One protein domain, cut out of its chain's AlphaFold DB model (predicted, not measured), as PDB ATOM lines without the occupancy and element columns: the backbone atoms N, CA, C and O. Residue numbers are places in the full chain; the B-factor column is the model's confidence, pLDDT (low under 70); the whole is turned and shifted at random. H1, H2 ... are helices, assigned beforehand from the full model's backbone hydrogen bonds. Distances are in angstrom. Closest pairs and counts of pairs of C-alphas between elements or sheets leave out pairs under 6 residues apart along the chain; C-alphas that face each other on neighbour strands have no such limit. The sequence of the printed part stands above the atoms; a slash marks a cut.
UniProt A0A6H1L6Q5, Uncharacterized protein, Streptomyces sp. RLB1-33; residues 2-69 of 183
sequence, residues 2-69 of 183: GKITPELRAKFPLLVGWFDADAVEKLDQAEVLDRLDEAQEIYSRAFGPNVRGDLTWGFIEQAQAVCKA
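Overview. This is residues 2 to 69 of the 183 residues of an uncharacterized protein of Streptomyces sp. RLB1-33 (UniProt A0A6H1L6Q5). The model is a long helical hairpin, H4 and H5 side by side and running opposite ways, with three short helices strung along one side of it. Of these, H2 packs across both long helices, H1 lies farther out on the H4 side, and H3 sits by the open end, where H4 begins and H5 ends. The printed part has 68 residues with five named helices, H1 to H5 in order along the chain, and no named strand, and its class is all helix. It is compact, with a radius of gyration of the C-alphas of 12.3 A, but elongated in outline, spanning 36 by 21 by 16 A.

Arrangement. H1, residues 6 to 11, touches no helix. It is close to but not clearly touching H2, residues 15 to 18, the closest C-alphas being those of Arg 9 and Val 16, 6.3 A apart. H1 and H4, residues 29 to 46, are near each other, with 5 pairs of C-alphas within 10 A. H2 touches H4 at residues 36 to 40 alone, closest at the C-alphas of Leu 15 and Leu 36, 6.7 A apart. H2 also touches H5, residues 53 to 68, at residues 64 to 68 alone, closest at the C-alphas of Trp 18 and Gln 64, 6.1 A apart. H3, residues 21 to 24, is close to but not clearly touching H4, with the C-alphas of Val 24 and Val 32 closest at 7.1 A. H3 is also close to but not clearly touching H5, with the C-alphas of Ala 23 and Lys 68 closest at 7.5 A. H4 and H5 form a hairpin: they touch with 26 pairs of C-alphas within 8 A, closest at Ala 39 and Ala 63, 4.3 A apart, and run opposite ways at a shallow tilt of 3 degrees. H1 is apart from H3 and H5, and H2 is apart from H3. Every O i to N i+4 pair is within hydrogen-bond range in H1 and H4, and 10 of 12 are in H5; H2 and H3 are too short for such a pair.

Along the chain. H1 begins with C-alpha 6 at (130.219, 164.687, 135.131). H2 and H3 have four residues each. H4 is the longest helix, 26.1 A from C-alpha 29 at (139.031, 160.997, 145.031) to C-alpha 46. H5 measures 23.3 A and ends with C-alpha 68 at (137.416, 174.617, 150.832).

Size, cuts and confidence. The two C-alphas farthest apart are those of Glu 25 and Asn 50, at 37.3 A. The printed part runs from residue 2 to residue 69 with no cut. The link from H4 to H5 is short, the three before it are tight, and no link is long. The mean pLDDT of the printed part is 92.2, and no printed residue is under 70.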
ATOM      1  N   GLY A   2     142.126 163.780 143.041       87.31
ATOM      2  CA  GLY A   2     140.690 163.987 142.957       87.31
ATOM      3  C   GLY A   2     140.299 164.678 141.657       87.31
ATOM      4  O   GLY A   2     141.073 165.438 141.078       87.31
ATOM      5  N   LYS A   3     139.099 164.373 141.170       92.50
ATOM      6  CA  LYS A   3     138.501 164.960 139.973       92.50
ATOM      7  C   LYS A   3     137.001 165.130 140.177       92.50
ATOM      8  O   LYS A   3     136.310 164.231 140.660       92.50
ATOM      9  N   ILE A   4     136.493 166.269 139.723       92.81
ATOM     10  CA  ILE A   4     135.058 166.515 139.598       92.81
ATOM     11  C   ILE A   4     134.574 165.910 138.278       92.81
ATOM     12  O   ILE A   4     134.736 166.506 137.210       92.81
ATOM     13  N   THR A   5     133.977 164.722 138.349       93.31
ATOM     14  CA  THR A   5     133.434 164.027 137.176       93.31
ATOM     15  C   THR A   5     132.057 164.582 136.773       93.31
ATOM     16  O   THR A   5     131.402 165.252 137.583       93.31
ATOM     17  N   PRO A   6     131.579 164.328 135.539       94.81
ATOM     18  CA  PRO A   6     130.219 164.687 135.131       94.81
ATOM     19  C   PRO A   6     129.139 164.120 136.063       94.81
ATOM     20  O   PRO A   6     128.168 164.810 136.365       94.81
ATOM     21  N   GLU A   7     129.335 162.911 136.591       93.81
ATOM     22  CA  GLU A   7     128.411 162.267 137.532       93.81
ATOM     23  C   GLU A   7     128.341 163.032 138.858       93.81
ATOM     24  O   GLU A   7     127.259 163.216 139.412       93.81
ATOM     25  N   LEU A   8     129.480 163.540 139.349       93.81
ATOM     26  CA  LEU A   8     129.506 164.382 140.546       93.81
ATOM     27  C   LEU A   8     128.856 165.740 140.314       93.81
ATOM     28  O   LEU A   8     128.142 166.214 141.194       93.81
ATOM     29  N   ARG A   9     129.029 166.339 139.130       94.00
ATOM     30  CA  ARG A   9     128.308 167.570 138.757       94.00
ATOM     31  C   ARG A   9     126.801 167.347 138.702       94.00
ATOM     32  O   ARG A   9     126.053 168.209 139.141       94.00
ATOM     33  N   ALA A  10     126.361 166.197 138.195       94.50
ATOM     34  CA  ALA A  10     124.947 165.848 138.151       94.50
ATOM     35  C   ALA A  10     124.369 165.597 139.554       94.50
ATOM     36  O   ALA A  10     123.260 166.039 139.845       94.50
ATOM     37  N   LYS A  11     125.118 164.917 140.436       94.06
ATOM     38  CA  LYS A  11     124.676 164.605 141.803       94.06
ATOM     39  C   LYS A  11     124.718 165.820 142.742       94.06
ATOM     40  O   LYS A  11     123.838 165.951 143.586       94.06
ATOM     41  N   PHE A  12     125.710 166.700 142.596       94.75
ATOM     42  CA  PHE A  12     125.959 167.840 143.488       94.75
ATOM     43  C   PHE A  12     126.141 169.159 142.710       94.75
ATOM     44  O   PHE A  12     127.211 169.774 142.768       94.75
ATOM     45  N   PRO A  13     125.118 169.624 141.974       91.50
ATOM     46  CA  PRO A  13     125.261 170.714 141.005       91.50
ATOM     47  C   PRO A  13     125.721 172.042 141.617       91.50
ATOM     48  O   PRO A  13     126.464 172.780 140.977       91.50
ATOM     49  N   LEU A  14     125.316 172.336 142.858       92.12
ATOM     50  CA  LEU A  14     125.714 173.555 143.567       92.12
ATOM     51  C   LEU A  14     127.064 173.399 144.281       92.12
ATOM     52  O   LEU A  14     127.938 174.252 144.145       92.12
ATOM     53  N   LEU A  15     127.252 172.298 145.014       94.19
ATOM     54  CA  LEU A  15     128.386 172.118 145.934       94.19
ATOM     55  C   LEU A  15     129.723 171.978 145.210       94.19
ATOM     56  O   LEU A  15     130.756 172.418 145.705       94.19
ATOM     57  N   VAL A  16     129.705 171.383 144.016       94.00
ATOM     58  CA  VAL A  16     130.897 171.257 143.174       94.00
ATOM     59  C   VAL A  16     131.505 172.623 142.848       94.00
ATOM     60  O   VAL A  16     132.723 172.731 142.733       94.00
ATOM     61  N   GLY A  17     130.678 173.666 142.721       93.06
ATOM     62  CA  GLY A  17     131.136 175.029 142.455       93.06
ATOM     63  C   GLY A  17     131.843 175.698 143.635       93.06
ATOM     64  O   GLY A  17     132.396 176.779 143.465       93.06
ATOM     65  N   TRP A  18     131.829 175.092 144.824       95.06
ATOM     66  CA  TRP A  18     132.510 175.627 146.009       95.06
ATOM     67  C   TRP A  18     133.947 175.147 146.160       95.06
ATOM     68  O   TRP A  18     134.672 175.681 146.996       95.06
ATOM     69  N   PHE A  19     134.348 174.148 145.378       93.12
ATOM     70  CA  PHE A  19     135.732 173.719 145.327       93.12
ATOM     71  C   PHE A  19     136.558 174.683 144.479       93.12
ATOM     72  O   PHE A  19     136.201 174.979 143.337       93.12
ATOM     73  N   ASP A  20     137.714 175.080 145.000       88.12
ATOM     74  CA  ASP A  20     138.738 175.720 144.186       88.12
ATOM     75  C   ASP A  20     139.369 174.665 143.267       88.12
ATOM     76  O   ASP A  20     139.732 173.574 143.718       88.12
ATOM     77  N   ALA A  21     139.501 174.973 141.974       82.31
ATOM     78  CA  ALA A  21     139.991 174.014 140.979       82.31
ATOM     79  C   ALA A  21     141.359 173.423 141.375       82.31
ATOM     80  O   ALA A  21     141.524 172.205 141.380       82.31
ATOM     81  N   ASP A  22     142.277 174.280 141.828       85.31
ATOM     82  CA  ASP A  22     143.624 173.898 142.273       85.31
ATOM     83  C   ASP A  22     143.623 173.103 143.591       85.31
ATOM     84  O   ASP A  22     144.578 172.386 143.899       85.31
ATOM     85  N   ALA A  23     142.573 173.237 144.406       84.38
ATOM     86  CA  ALA A  23     142.451 172.507 145.662       84.38
ATOM     87  C   ALA A  23     142.003 171.062 145.420       84.38
ATOM     88  O   ALA A  23     142.558 170.154 146.035       84.38
ATOM     89  N   VAL A  24     141.072 170.827 144.483       91.56
ATOM     90  CA  VAL A  24     140.597 169.471 144.119       91.56
ATOM     91  C   VAL A  24     141.753 168.573 143.697       91.56
ATOM     92  O   VAL A  24     141.804 167.395 144.051       91.56
ATOM     93  N   GLU A  25     142.701 169.151 142.970       89.75
ATOM     94  CA  GLU A  25     143.903 168.484 142.496       89.75
ATOM     95  C   GLU A  25     144.789 167.948 143.631       89.75
ATOM     96  O   GLU A  25     145.467 166.936 143.467       89.75
ATOM     97  N   LYS A  26     144.746 168.573 144.811       91.19
ATOM     98  CA  LYS A  26     145.517 168.154 145.993       91.19
ATOM     99  C   LYS A  26     144.800 167.100 146.836       91.19
ATOM    100  O   LYS A  26     145.415 166.530 147.733       91.19
ATOM    101  N   LEU A  27     143.524 166.841 146.565       92.88
ATOM    102  CA  LEU A  27     142.722 165.850 147.279       92.88
ATOM    103  C   LEU A  27     142.858 164.474 146.626       92.88
ATOM    104  O   LEU A  27     143.181 164.342 145.441       92.88
ATOM    105  N   ASP A  28     142.579 163.415 147.379       92.44
ATOM    106  CA  ASP A  28     142.266 162.122 146.781       92.44
ATOM    107  C   ASP A  28     140.776 162.051 146.383       92.44
ATOM    108  O   ASP A  28     139.952 162.865 146.803       92.44
ATOM    109  N   GLN A  29     140.411 161.096 145.520       93.12
ATOM    110  CA  GLN A  29     139.031 160.997 145.031       93.12
ATOM    111  C   GLN A  29     138.033 160.651 146.145       93.12
ATOM    112  O   GLN A  29     136.880 161.073 146.076       93.12
ATOM    113  N   ALA A  30     138.450 159.876 147.147       92.56
ATOM    114  CA  ALA A  30     137.589 159.499 148.260       92.56
ATOM    115  C   ALA A  30     137.312 160.710 149.158       92.56
ATOM    116  O   ALA A  30     136.176 160.921 149.557       92.56
ATOM    117  N   GLU A  31     138.305 161.562 149.395       94.75
ATOM    118  CA  GLU A  31     138.148 162.789 150.165       94.75
ATOM    119  C   GLU A  31     137.248 163.809 149.456       94.75
ATOM    120  O   GLU A  31     136.400 164.419 150.104       94.75
ATOM    121  N   VAL A  32     137.354 163.958 148.129       94.75
ATOM    122  CA  VAL A  32     136.402 164.780 147.349       94.75
ATOM    123  C   VAL A  32     134.964 164.302 147.576       94.75
ATOM    124  O   VAL A  32     134.060 165.104 147.808       94.75
ATOM    125  N   LEU A  33     134.756 162.987 147.527       94.00
ATOM    126  CA  LEU A  33     133.460 162.354 147.749       94.00
ATOM    127  C   LEU A  33     132.960 162.502 149.193       94.00
ATOM    128  O   LEU A  33     131.765 162.719 149.388       94.00
ATOM    129  N   ASP A  34     133.834 162.356 150.189       95.06
ATOM    130  CA  ASP A  34     133.513 162.563 151.608       95.06
ATOM    131  C   ASP A  34     133.042 164.005 151.836       95.06
ATOM    132  O   ASP A  34     131.988 164.231 152.424       95.06
ATOM    133  N   ARG A  35     133.786 164.985 151.307       95.19
ATOM    134  CA  ARG A  35     133.466 166.412 151.441       95.19
ATOM    135  C   ARG A  35     132.155 166.787 150.772       95.19
ATOM    136  O   ARG A  35     131.395 167.551 151.350       95.19
ATOM    137  N   LEU A  36     131.878 166.258 149.579       95.56
ATOM    138  CA  LEU A  36     130.614 166.514 148.883       95.56
ATOM    139  C   LEU A  36     129.408 165.946 149.644       95.56
ATOM    140  O   LEU A  36     128.387 166.622 149.731       95.56
ATOM    141  N   ASP A  37     129.521 164.736 150.200       94.38
ATOM    142  CA  ASP A  37     128.445 164.142 151.004       94.38
ATOM    143  C   ASP A  37     128.215 164.938 152.299       94.38
ATOM    144  O   ASP A  37     127.076 165.298 152.592       94.38
ATOM    145  N   GLU A  38     129.282 165.271 153.032       95.12
ATOM    146  CA  GLU A  38     129.185 166.054 154.271       95.12
ATOM    147  C   GLU A  38     128.627 167.458 154.002       95.12
ATOM    148  O   GLU A  38     127.690 167.905 154.663       95.12
ATOM    149  N   ALA A  39     129.143 168.149 152.980       95.88
ATOM    150  CA  ALA A  39     128.637 169.458 152.584       95.88
ATOM    151  C   ALA A  39     127.158 169.389 152.181       95.88
ATOM    152  O   ALA A  39     126.397 170.292 152.522       95.88
ATOM    153  N   GLN A  40     126.719 168.318 151.508       95.69
ATOM    154  CA  GLN A  40     125.308 168.117 151.179       95.69
ATOM    155  C   GLN A  40     124.459 167.916 152.433       95.69
ATOM    156  O   GLN A  40     123.360 168.468 152.510       95.69
ATOM    157  N   GLU A  41     124.936 167.146 153.408       94.25
ATOM    158  CA  GLU A  41     124.223 166.933 154.664       94.25
ATOM    159  C   GLU A  41     124.056 168.252 155.429       94.25
ATOM    160  O   GLU A  41     122.931 168.628 155.769       94.25
ATOM    161  N   ILE A  42     125.149 168.995 155.626       94.44
ATOM    162  CA  ILE A  42     125.139 170.299 156.304       94.44
ATOM    163  C   ILE A  42     124.239 171.286 155.550       94.44
ATOM    164  O   ILE A  42     123.378 171.928 156.153       94.44
ATOM    165  N   TYR A  43     124.376 171.370 154.225       94.94
ATOM    166  CA  TYR A  43     123.557 172.253 153.398       94.94
ATOM    167  C   TYR A  43     122.066 171.912 153.489       94.94
ATOM    168  O   TYR A  43     121.231 172.807 153.582       94.94
ATOM    169  N   SER A  44     121.710 170.626 153.533       93.44
ATOM    170  CA  SER A  44     120.312 170.198 153.666       93.44
ATOM    171  C   SER A  44     119.711 170.617 155.013       93.44
ATOM    172  O   SER A  44     118.523 170.933 155.080       93.44
ATOM    173  N   ARG A  45     120.526 170.693 156.079       92.81
ATOM    174  CA  ARG A  45     120.086 171.217 157.384       92.81
ATOM    175  C   ARG A  45     119.709 172.696 157.301       92.81
ATOM    176  O   ARG A  45     118.754 173.083 157.962       92.81
ATOM    177  N   ALA A  46     120.364 173.491 156.451       92.25
ATOM    178  CA  ALA A  46     120.077 174.921 156.282       92.25
ATOM    179  C   ALA A  46     118.618 175.223 155.878       92.25
ATOM    180  O   ALA A  46     118.103 176.296 156.197       92.25
ATOM    181  N   PHE A  47     117.957 174.267 155.213       90.44
ATOM    182  CA  PHE A  47     116.572 174.363 154.731       90.44
ATOM    183  C   PHE A  47     115.609 173.441 155.490       90.44
ATOM    184  O   PHE A  47     114.507 173.158 155.018       90.44
ATOM    185  N   GLY A  48     116.015 172.950 156.664       89.25
ATOM    186  CA  GLY A  48     115.132 172.183 157.532       89.25
ATOM    187  C   GLY A  48     113.937 173.025 158.013       89.25
ATOM    188  O   GLY A  48     114.074 174.231 158.219       89.25
ATOM    189  N   PRO A  49     112.771 172.405 158.275       86.31
ATOM    190  CA  PRO A  49     111.523 173.116 158.590       86.31
ATOM    191  C   PRO A  49     111.568 173.961 159.875       86.31
ATOM    192  O   PRO A  49     110.706 174.810 160.075       86.31
ATOM    193  N   ASN A  50     112.566 173.742 160.738       86.12
ATOM    194  CA  ASN A  50     112.707 174.397 162.041       86.12
ATOM    195  C   ASN A  50     113.935 175.324 162.134       86.12
ATOM    196  O   ASN A  50     114.286 175.759 163.232       86.12
ATOM    197  N   VAL A  51     114.627 175.596 161.022       85.62
ATOM    198  CA  VAL A  51     115.842 176.422 161.029       85.62
ATOM    199  C   VAL A  51     115.482 177.898 160.896       85.62
ATOM    200  O   VAL A  51     114.746 178.303 159.999       85.62
ATOM    201  N   ARG A  52     115.986 178.715 161.828       84.25
ATOM    202  CA  ARG A  52     115.850 180.175 161.772       84.25
ATOM    203  C   ARG A  52     116.722 180.728 160.639       84.25
ATOM    204  O   ARG A  52     117.804 180.207 160.390       84.25
ATOM    205  N   GLY A  53     116.270 181.785 159.962       80.81
ATOM    206  CA  GLY A  53     116.942 182.294 158.756       80.81
ATOM    207  C   GLY A  53     118.378 182.801 158.967       80.81
ATOM    208  O   GLY A  53     119.175 182.775 158.035       80.81
ATOM    209  N   ASP A  54     118.732 183.218 160.182       81.25
ATOM    210  CA  ASP A  54     120.107 183.552 160.585       81.25
ATOM    211  C   ASP A  54     121.015 182.311 160.641       81.25
ATOM    212  O   ASP A  54     122.172 182.363 160.230       81.25
ATOM    213  N   LEU A  55     120.474 181.168 161.068       89.31
ATOM    214  CA  LEU A  55     121.187 179.890 161.105       89.31
ATOM    215  C   LEU A  55     121.359 179.271 159.711       89.31
ATOM    216  O   LEU A  55     122.328 178.547 159.486       89.31
ATOM    217  N   THR A  56     120.460 179.565 158.765       91.56
ATOM    218  CA  THR A  56     120.573 179.104 157.370       91.56
ATOM    219  C   THR A  56     121.908 179.523 156.755       91.56
ATOM    220  O   THR A  56     122.597 178.687 156.172       91.56
ATOM    221  N   TRP A  57     122.306 180.787 156.924       92.88
ATOM    222  CA  TRP A  57     123.589 181.274 156.409       92.88
ATOM    223  C   TRP A  57     124.778 180.584 157.075       92.88
ATOM    224  O   TRP A  57     125.679 180.146 156.365       92.88
ATOM    225  N   GLY A  58     124.728 180.379 158.394       93.00
ATOM    226  CA  GLY A  58     125.775 179.651 159.118       93.00
ATOM    227  C   GLY A  58     125.980 178.222 158.604       93.00
ATOM    228  O   GLY A  58     127.115 177.790 158.412       93.00
ATOM    229  N   PHE A  59     124.902 177.492 158.296       94.31
ATOM    230  CA  PHE A  59     125.014 176.157 157.694       94.31
ATOM    231  C   PHE A  59     125.587 176.194 156.271       94.31
ATOM    232  O   PHE A  59     126.382 175.329 155.909       94.31
ATOM    233  N   ILE A  60     125.215 177.187 155.458       94.69
ATOM    234  CA  ILE A  60     125.771 177.344 154.106       94.69
ATOM    235  C   ILE A  60     127.277 177.628 154.178       94.69
ATOM    236  O   ILE A  60     128.048 176.995 153.458       94.69
ATOM    237  N   GLU A  61     127.703 178.538 155.056       94.69
ATOM    238  CA  GLU A  61     129.119 178.852 155.278       94.69
ATOM    239  C   GLU A  61     129.896 177.632 155.775       94.69
ATOM    240  O   GLU A  61     130.979 177.341 155.270       94.69
ATOM    241  N   GLN A  62     129.316 176.858 156.697       94.56
ATOM    242  CA  GLN A  62     129.928 175.627 157.189       94.56
ATOM    243  C   GLN A  62     130.089 174.581 156.074       94.56
ATOM    244  O   GLN A  62     131.151 173.971 155.948       94.56
ATOM    245  N   ALA A  63     129.074 174.396 155.227       95.44
ATOM    246  CA  ALA A  63     129.153 173.478 154.092       95.44
ATOM    247  C   ALA A  63     130.210 173.928 153.063       95.44
ATOM    248  O   ALA A  63     130.959 173.104 152.537       95.44
ATOM    249  N   GLN A  64     130.328 175.238 152.816       95.50
ATOM    250  CA  GLN A  64     131.389 175.800 151.975       95.50
ATOM    251  C   GLN A  64     132.780 175.593 152.578       95.50
ATOM    252  O   GLN A  64     133.712 175.249 151.848       95.50
ATOM    253  N   ALA A  65     132.926 175.777 153.892       95.31
ATOM    254  CA  ALA A  65     134.190 175.586 154.593       95.31
ATOM    255  C   ALA A  65     134.704 174.144 154.451       95.31
ATOM    256  O   ALA A  65     135.887 173.946 154.185       95.31
ATOM    257  N   VAL A  66     133.821 173.140 154.517       95.50
ATOM    258  CA  VAL A  66     134.187 171.728 154.284       95.50
ATOM    259  C   VAL A  66     134.717 171.501 152.862       95.50
ATOM    260  O   VAL A  66     135.721 170.811 152.674       95.50
ATOM    261  N   CYS A  67     134.092 172.101 151.843       94.88
ATOM    262  CA  CYS A  67     134.586 171.996 150.466       94.88
ATOM    263  C   CYS A  67     135.967 172.653 150.296       94.88
ATOM    264  O   CYS A  67     136.816 172.104 149.592       94.88
ATOM    265  N   LYS A  68     136.203 173.789 150.966       93.88
ATOM    266  CA  LYS A  68     137.416 174.617 150.832       93.88
ATOM    267  C   LYS A  68     138.562 174.267 151.782       93.88
ATOM    268  O   LYS A  68     139.654 174.799 151.614       93.88
ATOM    269  N   ALA A  69     138.340 173.392 152.761       94.38
ATOM    270  CA  ALA A  69     139.357 173.018 153.741       94.38
ATOM    271  C   ALA A  69     140.659 172.522 153.075       94.38
ATOM    272  O   ALA A  69     140.634 171.908 152.004       94.38
TER     273      ALA A  69